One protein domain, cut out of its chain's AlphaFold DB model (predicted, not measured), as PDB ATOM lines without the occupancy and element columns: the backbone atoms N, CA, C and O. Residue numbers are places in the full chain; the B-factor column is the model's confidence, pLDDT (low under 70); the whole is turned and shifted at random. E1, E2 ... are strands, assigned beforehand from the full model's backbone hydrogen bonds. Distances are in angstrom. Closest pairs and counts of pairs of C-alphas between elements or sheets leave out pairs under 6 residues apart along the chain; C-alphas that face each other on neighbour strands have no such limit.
ATOM      1  N   SER A   3     142.043 212.301 131.296       67.06
ATOM      2  CA  SER A   3     140.623 212.623 131.114       67.06
ATOM      3  C   SER A   3     140.014 211.721 130.048       67.06
ATOM      4  O   SER A   3     140.573 211.563 128.962       67.06
ATOM      5  N   ILE A   4     138.865 211.122 130.363       71.81
ATOM      6  CA  ILE A   4     138.101 210.285 129.441       71.81
ATOM      7  C   ILE A   4     136.791 211.004 129.134       71.81
ATOM      8  O   ILE A   4     135.906 211.110 129.985       71.81
ATOM      9  N   PHE A   5     136.648 211.462 127.890       63.66
ATOM     10  CA  PHE A   5     135.409 212.047 127.391       63.66
ATOM     11  C   PHE A   5     135.058 211.436 126.040       63.66
ATOM     12  O   PHE A   5     135.670 211.722 125.014       63.66
ATOM     13  N   ARG A   6     134.056 210.557 126.032       66.31
ATOM     14  CA  ARG A   6     133.528 209.978 124.797       66.31
ATOM     15  C   ARG A   6     132.021 210.025 124.840       66.31
ATOM     16  O   ARG A   6     131.434 209.549 125.802       66.31
ATOM     17  N   ARG A   7     131.391 210.537 123.783       63.97
ATOM     18  CA  ARG A   7     129.932 210.602 123.641       63.97
ATOM     19  C   ARG A   7     129.410 209.384 122.871       63.97
ATOM     20  O   ARG A   7     129.806 209.156 121.733       63.97
ATOM     21  N   LEU A   8     128.509 208.609 123.476       62.34
ATOM     22  CA  LEU A   8     127.823 207.465 122.861       62.34
ATOM     23  C   LEU A   8     126.338 207.784 122.629       62.34
ATOM     24  O   LEU A   8     125.705 208.438 123.456       62.34
ATOM     25  N   LYS A   9     125.781 207.332 121.492       57.41
ATOM     26  CA  LYS A   9     124.422 207.696 121.030       57.41
ATOM     27  C   LYS A   9     123.266 207.050 121.826       57.41
ATOM     28  O   LYS A   9     122.158 207.567 121.780       57.41
ATOM     29  N   ARG A  10     123.505 205.964 122.571       56.03
ATOM     30  CA  ARG A  10     122.553 205.289 123.486       56.03
ATOM     31  C   ARG A  10     123.353 204.689 124.632       56.03
ATOM     32  O   ARG A  10     124.269 203.934 124.329       56.03
ATOM     33  N   ASN A  11     123.076 205.061 125.886       58.28
ATOM     34  CA  ASN A  11     123.935 204.651 127.006       58.28
ATOM     35  C   ASN A  11     123.305 204.786 128.407       58.28
ATOM     36  O   ASN A  11     123.944 205.311 129.313       58.28
ATOM     37  N   LYS A  12     122.050 204.358 128.605       66.69
ATOM     38  CA  LYS A  12     121.439 204.451 129.946       66.69
ATOM     39  C   LYS A  12     122.110 203.517 130.972       66.69
ATOM     40  O   LYS A  12     122.264 203.935 132.114       66.69
ATOM     41  N   ASP A  13     122.637 202.372 130.520       80.81
ATOM     42  CA  ASP A  13     123.137 201.303 131.409       80.81
ATOM     43  C   ASP A  13     124.587 200.864 131.140       80.81
ATOM     44  O   ASP A  13     125.072 199.877 131.695       80.81
ATOM     45  N   ALA A  14     125.315 201.580 130.282       89.94
ATOM     46  CA  ALA A  14     126.720 201.266 130.045       89.94
ATOM     47  C   ALA A  14     127.605 201.611 131.248       89.94
ATOM     48  O   ALA A  14     127.304 202.490 132.061       89.94
ATOM     49  N   LYS A  15     128.759 200.951 131.303       92.00
ATOM     50  CA  LYS A  15     129.797 201.183 132.307       92.00
ATOM     51  C   LYS A  15     131.136 201.475 131.640       92.00
ATOM     52  O   LYS A  15     131.352 201.146 130.474       92.00
ATOM     53  N   VAL A  16     132.026 202.114 132.386       92.62
ATOM     54  CA  VAL A  16     133.415 202.345 131.998       92.62
ATOM     55  C   VAL A  16     134.295 201.545 132.942       92.62
ATOM     56  O   VAL A  16     134.304 201.801 134.140       92.62
ATOM     57  N   GLU A  17     135.027 200.584 132.399       95.44
ATOM     58  CA  GLU A  17     136.120 199.922 133.100       95.44
ATOM     59  C   GLU A  17     137.372 200.772 132.956       95.44
ATOM     60  O   GLU A  17     137.782 201.106 131.840       95.44
ATOM     61  N   ILE A  18     137.974 201.112 134.083       96.00
ATOM     62  CA  ILE A  18     139.278 201.744 134.158       96.00
ATOM     63  C   ILE A  18     140.325 200.645 134.270       96.00
ATOM     64  O   ILE A  18     140.287 199.816 135.173       96.00
ATOM     65  N   ILE A  19     141.279 200.659 133.350       97.12
ATOM     66  CA  ILE A  19     142.389 199.717 133.301       97.12
ATOM     67  C   ILE A  19     143.645 200.522 133.621       97.12
ATOM     68  O   ILE A  19     144.251 201.133 132.739       97.12
ATOM     69  N   ALA A  20     143.994 200.576 134.902       97.25
ATOM     70  CA  ALA A  20     145.220 201.214 135.363       97.25
ATOM     71  C   ALA A  20     146.369 200.206 135.397       97.25
ATOM     72  O   ALA A  20     146.151 199.023 135.650       97.25
ATOM     73  N   GLY A  21     147.595 200.664 135.177       97.25
ATOM     74  CA  GLY A  21     148.773 199.803 135.223       97.25
ATOM     75  C   GLY A  21     150.006 200.509 134.698       97.25
ATOM     76  O   GLY A  21     149.964 201.696 134.393       97.25
ATOM     77  N   ARG A  22     151.113 199.785 134.591       96.50
ATOM     78  CA  ARG A  22     152.340 200.296 133.972       96.50
ATOM     79  C   ARG A  22     153.111 199.174 133.311       96.50
ATOM     80  O   ARG A  22     152.992 198.021 133.728       96.50
ATOM     81  N   ASN A  23     153.918 199.511 132.314       96.75
ATOM     82  CA  ASN A  23     154.828 198.536 131.733       96.75
ATOM     83  C   ASN A  23     155.943 198.195 132.732       96.75
ATOM     84  O   ASN A  23     156.545 199.090 133.327       96.75
ATOM     85  N   ALA A  24     156.203 196.906 132.918       96.62
ATOM     86  CA  ALA A  24     157.265 196.394 133.775       96.62
ATOM     87  C   ALA A  24     157.857 195.109 133.186       96.62
ATOM     88  O   ALA A  24     157.218 194.420 132.388       96.62
ATOM     89  N   THR A  25     159.083 194.777 133.585       97.06
ATOM     90  CA  THR A  25     159.684 193.480 133.266       97.06
ATOM     91  C   THR A  25     159.073 192.408 134.166       97.06
ATOM     92  O   THR A  25     159.149 192.510 135.390       97.06
ATOM     93  N   VAL A  26     158.475 191.390 133.557       97.44
ATOM     94  CA  VAL A  26     157.808 190.259 134.215       97.44
ATOM     95  C   VAL A  26     158.305 188.940 133.638       97.44
ATOM     96  O   VAL A  26     158.907 188.921 132.564       97.44
ATOM     97  N   ASP A  27     158.047 187.846 134.344       97.12
ATOM     98  CA  ASP A  27     158.273 186.481 133.873       97.12
ATOM     99  C   ASP A  27     156.941 185.816 133.459       97.12
ATOM    100  O   ASP A  27     155.982 186.489 133.056       97.12
ATOM    101  N   CYS A  28     156.883 184.484 133.515       96.69
ATOM    102  CA  CYS A  28     155.687 183.708 133.201       96.69
ATOM    103  C   CYS A  28     154.543 183.873 134.222       96.69
ATOM    104  O   CYS A  28     153.406 183.501 133.925       96.69
ATOM    105  N   ASN A  29     154.807 184.419 135.413       98.06
ATOM    106  CA  ASN A  29     153.789 184.606 136.435       98.06
ATOM    107  C   ASN A  29     152.775 185.678 136.049       98.06
ATOM    108  O   ASN A  29     153.091 186.727 135.481       98.06
ATOM    109  N   ILE A  30     151.528 185.452 136.461       97.25
ATOM    110  CA  ILE A  30     150.514 186.500 136.426       97.25
ATOM    111  C   ILE A  30     150.909 187.513 137.489       97.25
ATOM    112  O   ILE A  30     150.921 187.176 138.669       97.25
ATOM    113  N   SER A  31     151.203 188.739 137.067       97.94
ATOM    114  CA  SER A  31     151.642 189.821 137.945       97.94
ATOM    115  C   SER A  31     150.613 190.948 138.001       97.94
ATOM    116  O   SER A  31     149.896 191.197 137.030       97.94
ATOM    117  N   TRP A  32     150.525 191.638 139.136       98.12
ATOM    118  CA  TRP A  32     149.669 192.811 139.322       98.12
ATOM    119  C   TRP A  32     150.210 193.741 140.411       98.12
ATOM    120  O   TRP A  32     150.923 193.321 141.319       98.12
ATOM    121  N   PHE A  33     149.817 195.011 140.361       98.00
ATOM    122  CA  PHE A  33     149.950 195.936 141.486       98.00
ATOM    123  C   PHE A  33     148.665 195.918 142.316       98.00
ATOM    124  O   PHE A  33     147.570 195.812 141.766       98.00
ATOM    125  N   GLY A  34     148.768 196.026 143.639       97.25
ATOM    126  CA  GLY A  34     147.595 196.259 144.490       97.25
ATOM    127  C   GLY A  34     147.192 197.733 144.472       97.25
ATOM    128  O   GLY A  34     148.067 198.598 144.485       97.25
ATOM    129  N   GLY A  35     145.896 198.039 144.457       96.06
ATOM    130  CA  GLY A  35     145.427 199.423 144.528       96.06
ATOM    131  C   GLY A  35     143.920 199.583 144.368       96.06
ATOM    132  O   GLY A  35     143.193 198.608 144.219       96.06
ATOM    133  N   SER A  36     143.445 200.822 144.382       96.62
ATOM    134  CA  SER A  36     142.029 201.153 144.210       96.62
ATOM    135  C   SER A  36     141.842 202.530 143.580       96.62
ATOM    136  O   SER A  36     142.727 203.391 143.634       96.62
ATOM    137  N   LEU A  37     140.668 202.742 142.985       94.56
ATOM    138  CA  LEU A  37     140.168 204.088 142.727       94.56
ATOM    139  C   LEU A  37     139.411 204.575 143.961       94.56
ATOM    140  O   LEU A  37     138.481 203.927 144.449       94.56
ATOM    141  N   THR A  38     139.823 205.730 144.469       89.75
ATOM    142  CA  THR A  38     139.096 206.426 145.535       89.75
ATOM    143  C   THR A  38     137.725 206.885 145.032       89.75
ATOM    144  O   THR A  38     137.608 207.238 143.853       89.75
ATOM    145  N   PRO A  39     136.683 206.882 145.889       79.31
ATOM    146  CA  PRO A  39     135.393 207.471 145.551       79.31
ATOM    147  C   PRO A  39     135.550 208.908 145.041       79.31
ATOM    148  O   PRO A  39     136.494 209.596 145.449       79.31
ATOM    149  N   PRO A  40     134.644 209.363 144.159       76.12
ATOM    150  CA  PRO A  40     134.759 210.679 143.564       76.12
ATOM    151  C   PRO A  40     134.795 211.748 144.652       76.12
ATOM    152  O   PRO A  40     133.951 211.769 145.546       76.12
ATOM    153  N   SER A  41     135.788 212.627 144.570       73.38
ATOM    154  CA  SER A  41     135.824 213.857 145.355       73.38
ATOM    155  C   SER A  41     135.398 215.009 144.455       73.38
ATOM    156  O   SER A  41     135.777 215.063 143.282       73.38
ATOM    157  N   THR A  42     134.609 215.931 144.996       72.00
ATOM    158  CA  THR A  42     134.190 217.134 144.276       72.00
ATOM    159  C   THR A  42     135.126 218.274 144.668       72.00
ATOM    160  O   THR A  42     135.253 218.589 145.849       72.00
ATOM    161  N   VAL A  43     135.789 218.906 143.694       67.50
ATOM    162  CA  VAL A  43     136.472 220.185 143.955       67.50
ATOM    163  C   VAL A  43     135.412 221.278 143.974       67.50
ATOM    164  O   VAL A  43     134.720 221.497 142.972       67.50
ATOM    165  N   GLU A  44     135.285 221.964 145.105       65.00
ATOM    166  CA  GLU A  44     134.377 223.098 145.249       65.00
ATOM    167  C   GLU A  44     134.687 224.157 144.174       65.00
ATOM    168  O   GLU A  44     135.825 224.593 144.012       65.00
ATOM    169  N   GLY A  45     133.682 224.513 143.369       65.75
ATOM    170  CA  GLY A  45     133.808 225.503 142.292       65.75
ATOM    171  C   GLY A  45     134.256 224.987 140.913       65.75
ATOM    172  O   GLY A  45     134.180 225.754 139.957       65.75
ATOM    173  N   TRP A  46     134.666 223.718 140.754       69.75
ATOM    174  CA  TRP A  46     135.117 223.179 139.448       69.75
ATOM    175  C   TRP A  46     134.042 222.381 138.689       69.75
ATOM    176  O   TRP A  46     134.137 222.200 137.476       69.75
ATOM    177  N   GLY A  47     132.993 221.933 139.389       68.69
ATOM    178  CA  GLY A  47     131.783 221.353 138.786       68.69
ATOM    179  C   GLY A  47     131.899 219.908 138.278       68.69
ATOM    180  O   GLY A  47     130.944 219.411 137.683       68.69
ATOM    181  N   PHE A  48     133.027 219.227 138.516       73.44
ATOM    182  CA  PHE A  48     133.239 217.828 138.130       73.44
ATOM    183  C   PHE A  48     133.849 217.004 139.261       73.44
ATOM    184  O   PHE A  48     134.725 217.469 139.992       73.44
ATOM    185  N   ASP A  49     133.416 215.751 139.333       79.31
ATOM    186  CA  ASP A  49     134.014 214.739 140.189       79.31
ATOM    187  C   ASP A  49     135.311 214.202 139.573       79.31
ATOM    188  O   ASP A  49     135.408 213.995 138.356       79.31
ATOM    189  N   TYR A  50     136.298 213.922 140.419       88.19
ATOM    190  CA  TYR A  50     137.527 213.246 140.017       88.19
ATOM    191  C   TYR A  50     137.810 212.042 140.907       88.19
ATOM    192  O   TYR A  50     137.428 211.992 142.074       88.19
ATOM    193  N   PHE A  51     138.534 211.086 140.341       92.31
ATOM    194  CA  PHE A  51     138.995 209.887 141.023       92.31
ATOM    195  C   PHE A  51     140.509 209.963 141.183       92.31
ATOM    196  O   PHE A  51     141.213 210.459 140.300       92.31
ATOM    197  N   THR A  52     141.027 209.429 142.283       94.44
ATOM    198  CA  THR A  52     142.471 209.246 142.466       94.44
ATOM    199  C   THR A  52     142.788 207.762 142.525       94.44
ATOM    200  O   THR A  52     142.189 207.031 143.317       94.44
ATOM    201  N   LEU A  53     143.720 207.324 141.681       96.31
ATOM    202  CA  LEU A  53     144.322 206.002 141.735       96.31
ATOM    203  C   LEU A  53     145.361 205.964 142.853       96.31
ATOM    204  O   LEU A  53     146.407 206.611 142.763       96.31
ATOM    205  N   THR A  54     145.103 205.125 143.849       95.31
ATOM    206  CA  THR A  54     146.084 204.742 144.861       95.31
ATOM    207  C   THR A  54     146.600 203.357 144.503       95.31
ATOM    208  O   THR A  54     145.854 202.385 144.575       95.31
ATOM    209  N   ALA A  55     147.866 203.254 144.099       95.19
ATOM    210  CA  ALA A  55     148.492 201.991 143.714       95.19
ATOM    211  C   ALA A  55     149.812 201.776 144.463       95.19
ATOM    212  O   ALA A  55     150.583 202.710 144.678       95.19
ATOM    213  N   SER A  56     150.064 200.527 144.848       94.69
ATOM    214  CA  SER A  56     151.325 200.066 145.422       94.69
ATOM    215  C   SER A  56     152.436 200.086 144.372       94.69
ATOM    216  O   SER A  56     152.224 199.689 143.226       94.69
ATOM    217  N   ASP A  57     153.650 200.454 144.781       93.00
ATOM    218  CA  ASP A  57     154.845 200.293 143.943       93.00
ATOM    219  C   ASP A  57     155.358 198.840 143.914       93.00
ATOM    220  O   ASP A  57     156.154 198.487 143.041       93.00
ATOM    221  N   ARG A  58     154.910 197.989 144.853       95.00
ATOM    222  CA  ARG A  58     155.265 196.562 144.920       95.00
ATOM    223  C   ARG A  58     154.310 195.727 144.077       95.00
ATOM    224  O   ARG A  58     153.090 195.845 144.220       95.00
ATOM    225  N   MET A  59     154.891 194.868 143.247       96.06
ATOM    226  CA  MET A  59     154.177 193.902 142.420       96.06
ATOM    227  C   MET A  59     153.943 192.608 143.202       96.06
ATOM    228  O   MET A  59     154.840 192.125 143.892       96.06
ATOM    229  N   SER A  60     152.746 192.055 143.068       97.06
ATOM    230  CA  SER A  60     152.384 190.711 143.513       97.06
ATOM    231  C   SER A  60     152.232 189.803 142.299       97.06
ATOM    232  O   SER A  60     151.976 190.287 141.194       97.06
ATOM    233  N   GLY A  61     152.352 188.492 142.493       96.62
ATOM    234  CA  GLY A  61     152.155 187.536 141.414       96.62
ATOM    235  C   GLY A  61     151.858 186.122 141.893       96.62
ATOM    236  O   GLY A  61     151.846 185.843 143.093       96.62
ATOM    237  N   THR A  62     151.593 185.231 140.940       97.62
ATOM    238  CA  THR A  62     151.554 183.780 141.177       97.62
ATOM    239  C   THR A  62     152.949 183.227 141.507       97.62
ATOM    240  O   THR A  62     153.941 183.946 141.424       97.62
ATOM    241  N   LEU A  63     153.027 181.946 141.884       96.81
ATOM    242  CA  LEU A  63     154.274 181.257 142.248       96.81
ATOM    243  C   LEU A  63     154.547 180.051 141.331       96.81
ATOM    244  O   LEU A  63     154.820 178.947 141.796       96.81
ATOM    245  N   ARG A  72     160.087 189.268 129.955       97.38
ATOM    246  CA  ARG A  72     159.523 190.139 128.916       97.38
ATOM    247  C   ARG A  72     158.985 191.428 129.524       97.38
ATOM    248  O   ARG A  72     158.703 191.489 130.716       97.38
ATOM    249  N   THR A  73     158.827 192.464 128.706       97.75
ATOM    250  CA  THR A  73     158.117 193.682 129.129       97.75
ATOM    251  C   THR A  73     156.626 193.497 128.884       97.75
ATOM    252  O   THR A  73     156.235 193.113 127.784       97.75
ATOM    253  N   ASP A  74     155.802 193.772 129.893       97.19
ATOM    254  CA  ASP A  74     154.345 193.684 129.793       97.19
ATOM    255  C   ASP A  74     153.647 194.802 130.559       97.19
ATOM    256  O   ASP A  74     154.198 195.351 131.514       97.19
ATOM    257  N   PHE A  75     152.406 195.090 130.175       97.50
ATOM    258  CA  PHE A  75     151.530 195.975 130.922       97.50
ATOM    259  C   PHE A  75     150.977 195.250 132.151       97.50
ATOM    260  O   PHE A  75     150.075 194.418 132.051       97.50
ATOM    261  N   VAL A  76     151.492 195.599 133.327       98.00
ATOM    262  CA  VAL A  76     151.069 195.007 134.594       98.00
ATOM    263  C   VAL A  76     149.921 195.832 135.182       98.00
ATOM    264  O   VAL A  76     150.120 197.010 135.509       98.00
ATOM    265  N   PRO A  77     148.713 195.254 135.329       97.75
ATOM    266  CA  PRO A  77     147.545 195.994 135.779       97.75
ATOM    267  C   PRO A  77     147.563 196.235 137.291       97.75
ATOM    268  O   PRO A  77     148.125 195.459 138.065       97.75
ATOM    269  N   VAL A  78     146.867 197.283 137.721       98.19
ATOM    270  CA  VAL A  78     146.444 197.462 139.111       98.19
ATOM    271  C   VAL A  78     145.166 196.657 139.336       98.19
ATOM    272  O   VAL A  78     144.233 196.730 138.536       98.19
ATOM    273  N   ARG A  79     145.110 195.892 140.426       97.06
ATOM    274  CA  ARG A  79     143.928 195.143 140.863       97.06
ATOM    275  C   ARG A  79     143.454 195.630 142.227       97.06
ATOM    276  O   ARG A  79     144.257 195.837 143.135       97.06
ATOM    277  N   GLY A  80     142.136 195.723 142.350       95.25
ATOM    278  CA  GLY A  80     141.411 196.007 143.580       95.25
ATOM    279  C   GLY A  80     140.044 196.592 143.260       95.25
ATOM    280  O   GLY A  80     139.382 196.138 142.326       95.25
ATOM    281  N   GLU A  81     139.614 197.584 144.027       94.00
ATOM    282  CA  GLU A  81     138.219 198.029 144.042       94.00
ATOM    283  C   GLU A  81     137.950 199.258 143.160       94.00
ATOM    284  O   GLU A  81     138.842 200.055 142.856       94.00
ATOM    285  N   ASN A  82     136.674 199.429 142.793       94.75
ATOM    286  CA  ASN A  82     136.106 200.627 142.155       94.75
ATOM    287  C   ASN A  82     136.581 200.947 140.727       94.75
ATOM    288  O   ASN A  82     136.325 202.036 140.222       94.75
ATOM    289  N   PHE A  83     137.195 199.995 140.021       95.44
ATOM    290  CA  PHE A  83     137.606 200.169 138.619       95.44
ATOM    291  C   PHE A  83     136.451 200.130 137.604       95.44
ATOM    292  O   PHE A  83     136.670 200.383 136.423       95.44
ATOM    293  N   MET A  84     135.216 199.856 138.033       94.31
ATOM    294  CA  MET A  84     134.023 199.895 137.182       94.31
ATOM    295  C   MET A  84     133.147 201.094 137.535       94.31
ATOM    296  O   MET A  84     132.441 201.091 138.539       94.31
ATOM    297  N   LEU A  85     133.156 202.103 136.670       91.38
ATOM    298  CA  LEU A  85     132.433 203.356 136.846       91.38
ATOM    299  C   LEU A  85     131.149 203.380 136.015       91.38
ATOM    300  O   LEU A  85     131.037 202.754 134.956       91.38
ATOM    301  N   ARG A  86     130.161 204.152 136.468       88.25
ATOM    302  CA  ARG A  86     128.964 204.429 135.672       88.25
ATOM    303  C   ARG A  86     129.337 205.291 134.470       88.25
ATOM    304  O   ARG A  86     130.016 206.303 134.613       88.25
ATOM    305  N   TYR A  87     128.840 204.935 133.288       86.38
ATOM    306  CA  TYR A  87     128.998 205.800 132.131       86.38
ATOM    307  C   TYR A  87     128.018 206.981 132.199       86.38
ATOM    308  O   TYR A  87     126.809 206.797 132.330       86.38
ATOM    309  N   ASN A  88     128.524 208.201 132.016       82.00
ATOM    310  CA  ASN A  88     127.713 209.396 131.807       82.00
ATOM    311  C   ASN A  88     128.328 210.231 130.676       82.00
ATOM    312  O   ASN A  88     129.393 210.805 130.842       82.00
ATOM    313  N   SER A  89     127.663 210.329 129.523       77.81
ATOM    314  CA  SER A  89     128.190 211.088 128.374       77.81
ATOM    315  C   SER A  89     128.178 212.606 128.562       77.81
ATOM    316  O   SER A  89     128.689 213.314 127.695       77.81
ATOM    317  N   ARG A  90     127.552 213.114 129.632       80.06
ATOM    318  CA  ARG A  90     127.460 214.550 129.923       80.06
ATOM    319  C   ARG A  90     128.608 215.057 130.789       80.06
ATOM    320  O   ARG A  90     128.846 216.257 130.782       80.06
ATOM    321  N   LEU A  91     129.290 214.172 131.519       79.56
ATOM    322  CA  LEU A  91     130.371 214.534 132.434       79.56
ATOM    323  C   LEU A  91     131.651 213.780 132.043       79.56
ATOM    324  O   LEU A  91     131.587 212.571 131.813       79.56
ATOM    325  N   PRO A  92     132.807 214.455 131.943       84.69
ATOM    326  CA  PRO A  92     134.089 213.776 131.814       84.69
ATOM    327  C   PRO A  92     134.417 212.987 133.081       84.69
ATOM    328  O   PRO A  92     134.080 213.401 134.187       84.69
ATOM    329  N   ILE A  93     135.117 211.865 132.912       87.75
ATOM    330  CA  ILE A  93     135.748 211.151 134.025       87.75
ATOM    331  C   ILE A  93     137.197 211.625 134.096       87.75
ATOM    332  O   ILE A  93     137.951 211.463 133.131       87.75
ATOM    333  N   VAL A  94     137.581 212.211 135.229       90.69
ATOM    334  CA  VAL A  94     138.940 212.705 135.481       90.69
ATOM    335  C   VAL A  94     139.624 211.782 136.482       90.69
ATOM    336  O   VAL A  94     139.081 211.530 137.556       90.69
ATOM    337  N   ILE A  95     140.807 211.269 136.130       92.69
ATOM    338  CA  ILE A  95     141.581 210.358 136.980       92.69
ATOM    339  C   ILE A  95     142.986 210.913 137.206       92.69
ATOM    340  O   ILE A  95     143.755 211.147 136.263       92.69
ATOM    341  N   TYR A  96     143.332 211.085 138.477       93.06
ATOM    342  CA  TYR A  96     144.688 211.357 138.929       93.06
ATOM    343  C   TYR A  96     145.390 210.047 139.262       93.06
ATOM    344  O   TYR A  96     144.829 209.179 139.920       93.06
ATOM    345  N   ALA A  97     146.623 209.906 138.798       94.38
ATOM    346  CA  ALA A  97     147.474 208.762 139.070       94.38
ATOM    347  C   ALA A  97     148.894 209.268 139.316       94.38
ATOM    348  O   ALA A  97     149.285 210.291 138.747       94.38
ATOM    349  N   LYS A  98     149.640 208.551 140.159       89.81
ATOM    350  CA  LYS A  98     151.075 208.772 140.357       89.81
ATOM    351  C   LYS A  98     151.821 208.573 139.032       89.81
ATOM    352  O   LYS A  98     151.429 207.731 138.223       89.81
ATOM    353  N   ASP A  99     152.911 209.312 138.846       89.94
ATOM    354  CA  ASP A  99     153.774 209.177 137.675       89.94
ATOM    355  C   ASP A  99     154.209 207.726 137.433       89.94
ATOM    356  O   ASP A  99     154.461 206.949 138.360       89.94
ATOM    357  N   GLY A 100     154.279 207.362 136.154       91.06
ATOM    358  CA  GLY A 100     154.608 206.015 135.701       91.06
ATOM    359  C   GLY A 100     153.416 205.063 135.598       91.06
ATOM    360  O   GLY A 100     153.573 204.024 134.969       91.06
ATOM    361  N   PHE A 101     152.238 205.396 136.144       95.38
ATOM    362  CA  PHE A 101     151.005 204.645 135.888       95.38
ATOM    363  C   PHE A 101     150.221 205.235 134.711       95.38
ATOM    364  O   PHE A 101     149.899 206.421 134.670       95.38
ATOM    365  N   GLU A 102     149.874 204.375 133.760       95.25
ATOM    366  CA  GLU A 102     148.994 204.675 132.639       95.25
ATOM    367  C   GLU A 102     147.541 204.347 132.995       95.25
ATOM    368  O   GLU A 102     147.245 203.367 133.685       95.25
ATOM    369  N   ILE A 103     146.620 205.143 132.449       96.00
ATOM    370  CA  ILE A 103     145.178 204.918 132.549       96.00
ATOM    371  C   ILE A 103     144.641 204.584 131.161       96.00
ATOM    372  O   ILE A 103     144.613 205.434 130.270       96.00
ATOM    373  N   ARG A 104     144.181 203.346 130.988       95.62
ATOM    374  CA  ARG A 104     143.412 202.881 129.830       95.62
ATOM    375  C   ARG A 104     141.955 202.708 130.244       95.62
ATOM    376  O   ARG A 104     141.627 202.712 131.430       95.62
ATOM    377  N   TYR A 105     141.062 202.556 129.273       94.62
ATOM    378  CA  TYR A 105     139.652 202.319 129.565       94.62
ATOM    379  C   TYR A 105     138.988 201.410 128.541       94.62
ATOM    380  O   TYR A 105     139.391 201.346 127.377       94.62
ATOM    381  N   ARG A 106     137.923 200.743 128.979       94.31
ATOM    382  CA  ARG A 106     137.026 199.952 128.139       94.31
ATOM    383  C   ARG A 106     135.585 200.319 128.460       94.31
ATOM    384  O   ARG A 106     135.237 200.575 129.607       94.31
ATOM    385  N   ILE A 107     134.734 200.363 127.441       91.19
ATOM    386  CA  ILE A 107     133.301 200.606 127.633       91.19
ATOM    387  C   ILE A 107     132.576 199.269 127.590       91.19
ATOM    388  O   ILE A 107     132.670 198.547 126.600       91.19
ATOM    389  N   TRP A 108     131.813 198.993 128.641       92.94
ATOM    390  CA  TRP A 108     130.949 197.827 128.754       92.94
ATOM    391  C   TRP A 108     129.508 198.219 128.471       92.94
ATOM    392  O   TRP A 108     129.036 199.268 128.915       92.94
ATOM    393  N   LYS A 109     128.805 197.357 127.743       90.12
ATOM    394  CA  LYS A 109     127.365 197.463 127.518       90.12
ATOM    395  C   LYS A 109     126.710 196.191 128.043       90.12
ATOM    396  O   LYS A 109     127.280 195.122 127.825       90.12
TER     397      LYS A 109
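What this domain is: This is residues 3 to 63 and 72 to 109 of the 121 residues of an uncharacterized protein of Ochrobactrum intermedium 229E (UniProt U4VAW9). A strongly twisted sheet wraps round into a small, incomplete barrel: E1 with E7 and E4 makes one wall, the hairpin E2 and E3 another, and E4 joins them by pairing with both E1 and E2. E6 continues the wall beyond E3 but does not pair with E7, which leaves the barrel open there, while short E5 sits beside the beginning of E1. The printed part has 99 residues, with seven named strands, E1 to E7 in chain order, and no named helix; the class is all strand. The sheet is branched and mixed, with parallel pairs E2 and E4, and E3 and E6, and four antiparallel pairs. The whole is only just compact, close to loose, with a radius of gyration of the C-alphas of 14.9 A and spans of 44 by 31 by 19 A.

Where its parts are: E3, the longest strand, covers residues 49 to 61, 32.7 A, and bends by 75 degrees at residue 58. E1 covers residues 15 to 26, 30.1 A, from C-alpha 15 at (129.797, 201.183, 132.307), and bends by 61 degrees at residue 23. E2 is residues 31 to 37, 18.9 A; E4 is residues 72 to 79, 20.3 A. E5 is residues 84 to 86, 7.0 A, and E6 is residues 93 to 96, 10.2 A. E7 is residues 102 to 108, 19.7 A, with C-alpha 108 at (130.949, 197.827, 128.754).

How they stand to each other: E1 has three antiparallel neighbours, with E4 and E5 on one side and E7 on the other side. N 24 and O 74 of E1 and E4 are 2.9 A apart, within hydrogen-bond range. N 16 and O 85 of E1 and E5 are 2.8 A apart, and N 17 and O 106 of E1 and E7 are 2.8 A apart. E4 is parallel to E2 at 34 degrees, with N 33 and O 77 at 2.9 A. E2 and E3 form a hairpin at 156 degrees, with N 56 and O 34 at 2.8 A. On the other side of E3, E6 is parallel at 50 degrees, with N 51 and O 94 at 2.9 A. The closest C-alphas of E6 and E7, those of Ile 95 and Ile 103, are 7.9 A apart. Residues 3 to 4 pair antiparallel with residues 93 to 94 of E6. E1 and E6 are apart.

The domain as a whole: The two C-alphas farthest apart, those of Gly 45 and Leu 63, are 48.8 A apart. Residues 64 to 71 are not printed, and C-alphas 63 and 72 are 16.9 A apart across this cut. The link from E2 to E3, 11 residues, is long. The mean pLDDT of the printed part is 88.2; residue 3, residues 5 to 12 and residues 43 to 47 are under 70.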